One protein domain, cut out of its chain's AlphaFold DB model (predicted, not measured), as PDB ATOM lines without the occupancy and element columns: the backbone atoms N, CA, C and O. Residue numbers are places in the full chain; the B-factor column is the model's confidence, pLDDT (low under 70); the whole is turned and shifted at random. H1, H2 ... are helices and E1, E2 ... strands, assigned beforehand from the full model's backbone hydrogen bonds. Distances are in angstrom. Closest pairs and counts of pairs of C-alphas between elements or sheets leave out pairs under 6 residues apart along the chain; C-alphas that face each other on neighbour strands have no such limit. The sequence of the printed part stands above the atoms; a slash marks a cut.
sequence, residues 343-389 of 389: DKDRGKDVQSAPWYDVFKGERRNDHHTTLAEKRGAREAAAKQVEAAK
ATOM      1  N   ASP A 343       4.974  -4.485  12.524       86.94
ATOM      2  CA  ASP A 343       5.522  -3.827  13.713       86.94
ATOM      3  C   ASP A 343       4.873  -2.468  13.951       86.94
ATOM      4  O   ASP A 343       4.667  -2.068  15.095       86.94
ATOM      5  N   LYS A 344       4.507  -1.776  12.866       91.38
ATOM      6  CA  LYS A 344       3.830  -0.482  12.889       91.38
ATOM      7  C   LYS A 344       2.667  -0.457  11.901       91.38
ATOM      8  O   LYS A 344       2.850  -0.720  10.712       91.38
ATOM      9  N   ASP A 345       1.481  -0.097  12.379       90.12
ATOM     10  CA  ASP A 345       0.336   0.180  11.510       90.12
ATOM     11  C   ASP A 345       0.346   1.630  11.001       90.12
ATOM     12  O   ASP A 345       0.964   2.527  11.579       90.12
ATOM     13  N   ARG A 346      -0.370   1.876   9.897       91.06
ATOM     14  CA  ARG A 346      -0.554   3.228   9.347       91.06
ATOM     15  C   ARG A 346      -1.383   4.093  10.301       91.06
ATOM     16  O   ARG A 346      -2.338   3.609  10.909       91.06
ATOM     17  N   GLY A 347      -1.077   5.388  10.337       91.56
ATOM     18  CA  GLY A 347      -1.784   6.389  11.140       91.56
ATOM     19  C   GLY A 347      -1.137   6.649  12.502       91.56
ATOM     20  O   GLY A 347      -0.050   6.151  12.791       91.56
ATOM     21  N   LYS A 348      -1.816   7.462  13.315       93.81
ATOM     22  CA  LYS A 348      -1.432   7.776  14.694       93.81
ATOM     23  C   LYS A 348      -2.570   7.444  15.647       93.81
ATOM     24  O   LYS A 348      -3.739   7.457  15.254       93.81
ATOM     25  N   ASP A 349      -2.216   7.135  16.879       92.88
ATOM     26  CA  ASP A 349      -3.180   7.016  17.960       92.88
ATOM     27  C   ASP A 349      -3.559   8.375  18.529       92.88
ATOM     28  O   ASP A 349      -2.799   9.340  18.447       92.88
ATOM     29  N   VAL A 350      -4.772   8.438  19.072       94.75
ATOM     30  CA  VAL A 350      -5.259   9.587  19.836       94.75
ATOM     31  C   VAL A 350      -4.561   9.638  21.193       94.75
ATOM     32  O   VAL A 350      -4.114   8.610  21.696       94.75
ATOM     33  N   GLN A 351      -4.489  10.823  21.802       95.31
ATOM     34  CA  GLN A 351      -3.818  11.016  23.095       95.31
ATOM     35  C   GLN A 351      -4.414  10.168  24.227       95.31
ATOM     36  O   GLN A 351      -3.695   9.787  25.138       95.31
ATOM     37  N   SER A 352      -5.702   9.831  24.147       94.25
ATOM     38  CA  SER A 352      -6.373   8.960  25.116       94.25
ATOM     39  C   SER A 352      -6.054   7.469  24.949       94.25
ATOM     40  O   SER A 352      -6.507   6.662  25.756       94.25
ATOM     41  N   ALA A 353      -5.317   7.069  23.906       95.00
ATOM     42  CA  ALA A 353      -4.979   5.667  23.696       95.00
ATOM     43  C   ALA A 353      -3.984   5.175  24.766       95.00
ATOM     44  O   ALA A 353      -3.038   5.902  25.079       95.00
ATOM     45  N   PRO A 354      -4.102   3.927  25.265       95.44
ATOM     46  CA  PRO A 354      -3.356   3.495  26.451       95.44
ATOM     47  C   PRO A 354      -1.827   3.537  26.321       95.44
ATOM     48  O   PRO A 354      -1.126   3.645  27.321       95.44
ATOM     49  N   TRP A 355      -1.304   3.460  25.095       95.75
ATOM     50  CA  TRP A 355       0.134   3.427  24.812       95.75
ATOM     51  C   TRP A 355       0.640   4.687  24.099       95.75
ATOM     52  O   TRP A 355       1.762   4.696  23.583       95.75
ATOM     53  N   TYR A 356      -0.166   5.755  24.053       96.00
ATOM     54  CA  TYR A 356       0.199   6.986  23.352       96.00
ATOM     55  C   TYR A 356       1.514   7.567  23.875       96.00
ATOM     56  O   TYR A 356       2.393   7.882  23.077       96.00
ATOM     57  N   ASP A 357       1.685   7.663  25.194       94.50
ATOM     58  CA  ASP A 357       2.872   8.285  25.791       94.50
ATOM     59  C   ASP A 357       4.144   7.460  25.612       94.50
ATOM     60  O   ASP A 357       5.228   8.036  25.458       94.50
ATOM     61  N   VAL A 358       4.005   6.131  25.579       95.31
ATOM     62  CA  VAL A 358       5.107   5.184  25.362       95.31
ATOM     63  C   VAL A 358       5.596   5.266  23.916       95.31
ATOM     64  O   VAL A 358       6.796   5.356  23.670       95.31
ATOM     65  N   PHE A 359       4.673   5.297  22.950       95.62
ATOM     66  CA  PHE A 359       5.009   5.266  21.521       95.62
ATOM     67  C   PHE A 359       4.901   6.622  20.817       95.62
ATOM     68  O   PHE A 359       5.011   6.689  19.595       95.62
ATOM     69  N   LYS A 360       4.657   7.708  21.555       95.44
ATOM     70  CA  LYS A 360       4.422   9.067  21.027       95.44
ATOM     71  C   LYS A 360       3.382   9.091  19.896       95.44
ATOM     72  O   LYS A 360       3.563   9.725  18.855       95.44
ATOM     73  N   GLY A 361       2.292   8.353  20.105       93.25
ATOM     74  CA  GLY A 361       1.190   8.187  19.156       93.25
ATOM     75  C   GLY A 361       1.470   7.256  17.972       93.25
ATOM     76  O   GLY A 361       0.628   7.154  17.081       93.25
ATOM     77  N   GLU A 362       2.618   6.577  17.912       95.81
ATOM     78  CA  GLU A 362       2.854   5.546  16.901       95.81
ATOM     79  C   GLU A 362       2.079   4.257  17.195       95.81
ATOM     80  O   GLU A 362       2.071   3.746  18.312       95.81
ATOM     81  N   ARG A 363       1.494   3.665  16.150       94.38
ATOM     82  CA  ARG A 363       0.750   2.405  16.249       94.38
ATOM     83  C   ARG A 363       1.674   1.189  16.237       94.38
ATOM     84  O   ARG A 363       1.740   0.489  15.228       94.38
ATOM     85  N   ARG A 364       2.416   0.968  17.323       94.25
ATOM     86  CA  ARG A 364       3.356  -0.157  17.476       94.25
ATOM     87  C   ARG A 364       2.635  -1.435  17.921       94.25
ATOM     88  O   ARG A 364       1.876  -1.396  18.880       94.25
ATOM     89  N   ASN A 365       2.875  -2.552  17.232       92.12
ATOM     90  CA  ASN A 365       2.341  -3.875  17.599       92.12
ATOM     91  C   ASN A 365       3.428  -4.900  17.958       92.12
ATOM     92  O   ASN A 365       3.101  -5.929  18.536       92.12
ATOM     93  N   ASP A 366       4.692  -4.679  17.578       91.31
ATOM     94  CA  ASP A 366       5.812  -5.517  18.034       91.31
ATOM     95  C   ASP A 366       6.341  -4.955  19.356       91.31
ATOM     96  O   ASP A 366       7.368  -4.284  19.426       91.31
ATOM     97  N   HIS A 367       5.536  -5.142  20.393       93.31
ATOM     98  CA  HIS A 367       5.866  -4.813  21.768       93.31
ATOM     99  C   HIS A 367       5.480  -6.001  22.641       93.31
ATOM    100  O   HIS A 367       4.545  -6.726  22.317       93.31
ATOM    101  N   HIS A 368       6.223  -6.194  23.722       92.31
ATOM    102  CA  HIS A 368       6.068  -7.322  24.623       92.31
ATOM    103  C   HIS A 368       6.082  -6.804  26.051       92.31
ATOM    104  O   HIS A 368       6.879  -5.926  26.389       92.31
ATOM    105  N   THR A 369       5.204  -7.360  26.871       93.50
ATOM    106  CA  THR A 369       5.012  -6.960  28.267       93.50
ATOM    107  C   THR A 369       5.112  -8.186  29.153       93.50
ATOM    108  O   THR A 369       4.614  -9.255  28.805       93.50
ATOM    109  N   THR A 370       5.762  -8.041  30.301       96.25
ATOM    110  CA  THR A 370       5.969  -9.163  31.216       96.25
ATOM    111  C   THR A 370       4.712  -9.490  32.004       96.25
ATOM    112  O   THR A 370       3.881  -8.619  32.283       96.25
ATOM    113  N   LEU A 371       4.579 -10.743  32.442       96.75
ATOM    114  CA  LEU A 371       3.464 -11.134  33.308       96.75
ATOM    115  C   LEU A 371       3.480 -10.357  34.630       96.75
ATOM    116  O   LEU A 371       2.421 -10.029  35.166       96.75
ATOM    117  N   ALA A 372       4.671 -10.041  35.143       97.12
ATOM    118  CA  ALA A 372       4.844  -9.250  36.358       97.12
ATOM    119  C   ALA A 372       4.290  -7.823  36.200       97.12
ATOM    120  O   ALA A 372       3.522  -7.374  37.050       97.12
ATOM    121  N   GLU A 373       4.610  -7.142  35.095       96.44
ATOM    122  CA  GLU A 373       4.083  -5.804  34.784       96.44
ATOM    123  C   GLU A 373       2.553  -5.813  34.676       96.44
ATOM    124  O   GLU A 373       1.879  -4.972  35.274       96.44
ATOM    125  N   LYS A 374       1.990  -6.801  33.968       97.00
ATOM    126  CA  LYS A 374       0.536  -6.948  33.799       97.00
ATOM    127  C   LYS A 374      -0.177  -7.190  35.133       97.00
ATOM    128  O   LYS A 374      -1.191  -6.552  35.412       97.00
ATOM    129  N   ARG A 375       0.354  -8.086  35.979       97.06
ATOM    130  CA  ARG A 375      -0.197  -8.371  37.319       97.06
ATOM    131  C   ARG A 375      -0.141  -7.139  38.219       97.06
ATOM    132  O   ARG A 375      -1.171  -6.756  38.765       97.06
ATOM    133  N   GLY A 376       1.011  -6.470  38.282       97.56
ATOM    134  CA  GLY A 376       1.165  -5.237  39.056       97.56
ATOM    135  C   GLY A 376       0.191  -4.139  38.615       97.56
ATOM    136  O   GLY A 376      -0.418  -3.477  39.455       97.56
ATOM    137  N   ALA A 377      -0.037  -3.990  37.306       96.44
ATOM    138  CA  ALA A 377      -1.011  -3.034  36.781       96.44
ATOM    139  C   ALA A 377      -2.462  -3.392  37.142       96.44
ATOM    140  O   ALA A 377      -3.237  -2.500  37.491       96.44
ATOM    141  N   ARG A 378      -2.839  -4.679  37.095       96.88
ATOM    142  CA  ARG A 378      -4.173  -5.144  37.523       96.88
ATOM    143  C   ARG A 378      -4.414  -4.891  39.011       96.88
ATOM    144  O   ARG A 378      -5.478  -4.397  39.372       96.88
ATOM    145  N   GLU A 379      -3.428  -5.172  39.861       96.00
ATOM    146  CA  GLU A 379      -3.512  -4.914  41.304       96.00
ATOM    147  C   GLU A 379      -3.641  -3.419  41.618       96.00
ATOM    148  O   GLU A 379      -4.465  -3.024  42.445       96.00
ATOM    149  N   ALA A 380      -2.861  -2.570  40.942       94.56
ATOM    150  CA  ALA A 380      -2.955  -1.122  41.100       94.56
ATOM    151  C   ALA A 380      -4.329  -0.585  40.667       94.56
ATOM    152  O   ALA A 380      -4.925   0.218  41.387       94.56
ATOM    153  N   ALA A 381      -4.862  -1.061  39.536       92.19
ATOM    154  CA  ALA A 381      -6.189  -0.685  39.057       92.19
ATOM    155  C   ALA A 381      -7.299  -1.120  40.032       92.19
ATOM    156  O   ALA A 381      -8.202  -0.337  40.323       92.19
ATOM    157  N   ALA A 382      -7.210  -2.332  40.594       91.19
ATOM    158  CA  ALA A 382      -8.165  -2.819  41.588       91.19
ATOM    159  C   ALA A 382      -8.186  -1.940  42.851       91.19
ATOM    160  O   ALA A 382      -9.260  -1.542  43.300       91.19
ATOM    161  N   LYS A 383      -7.009  -1.554  43.368       92.12
ATOM    162  CA  LYS A 383      -6.890  -0.652  44.529       92.12
ATOM    163  C   LYS A 383      -7.475   0.736  44.266       92.12
ATOM    164  O   LYS A 383      -8.079   1.318  45.159       92.12
ATOM    165  N   GLN A 384      -7.311   1.276  43.057       88.00
ATOM    166  CA  GLN A 384      -7.900   2.568  42.687       88.00
ATOM    167  C   GLN A 384      -9.431   2.519  42.658       88.00
ATOM    168  O   GLN A 384     -10.076   3.457  43.114       88.00
ATOM    169  N   VAL A 385     -10.010   1.424  42.153       87.38
ATOM    170  CA  VAL A 385     -11.467   1.222  42.152       87.38
ATOM    171  C   VAL A 385     -12.004   1.075  43.574       87.38
ATOM    172  O   VAL A 385     -13.068   1.604  43.874       87.38
ATOM    173  N   GLU A 386     -11.283   0.374  44.448       85.44
ATOM    174  CA  GLU A 386     -11.655   0.225  45.857       85.44
ATOM    175  C   GLU A 386     -11.577   1.555  46.616       85.44
ATOM    176  O   GLU A 386     -12.503   1.883  47.341       85.44
ATOM    177  N   ALA A 387     -10.534   2.358  46.388       84.81
ATOM    178  CA  ALA A 387     -10.384   3.676  47.010       84.81
ATOM    179  C   ALA A 387     -11.385   4.734  46.502       84.81
ATOM    180  O   ALA A 387     -11.535   5.781  47.129       84.81
ATOM    181  N   ALA A 388     -12.020   4.498  45.350       80.75
ATOM    182  CA  ALA A 388     -13.030   5.379  44.765       80.75
ATOM    183  C   ALA A 388     -14.474   5.027  45.180       80.75
ATOM    184  O   ALA A 388     -15.395   5.767  44.829       80.75
ATOM    185  N   LYS A 389     -14.669   3.901  45.877       69.44
ATOM    186  CA  LYS A 389     -15.932   3.509  46.518       69.44
ATOM    187  C   LYS A 389     -15.951   3.995  47.959       69.44
ATOM    188  O   LYS A 389     -17.065   4.328  48.417       69.44
TER     189      LYS A 389
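This is residues 343 to 389 of the 389 residues of an uncharacterized protein of Rhodobacteraceae bacterium 2376 (UniProt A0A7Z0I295). A small head holds a two-strand sheet, E1 beside E2, with the short helix H1 in the loop joining them; an arm, residues 368 to 389, sticks out from it and is mostly the long helix H2. The 47 printed residues run E1, H1, E2, H2, a mixed class with an antiparallel sheet. The whole is only just loose, close to extended, with a radius of gyration of the C-alphas of 13.8 A, and flat, spanning 40 by 23 by 11 A.

Find C-alpha 344 at (3.830, -0.482, 12.889); E1 runs from there to 348, 10.0 A. E2 is residues 362 to 364, H1 356 to 359. H2, residues 371 to 387, covers 24.5 A and ends at (-10.384, 3.676, 47.010).

E1 and E2 are antiparallel at 154 degrees; look at N 345 and O 363, 2.9 A apart, within hydrogen-bond range. The closest C-alphas of H1 and E2, Tyr 356 and Glu 362, are 7.1 A apart. H2 is apart from E1 and H1. In H2 every O i to N i+4 pair is within hydrogen-bond range; H1 is too short for one.

The farthest C-alphas, Arg 346 and Lys 389, are 40.2 A apart. The printed part has no cut and no long link; only residue 389 has pLDDT under 70.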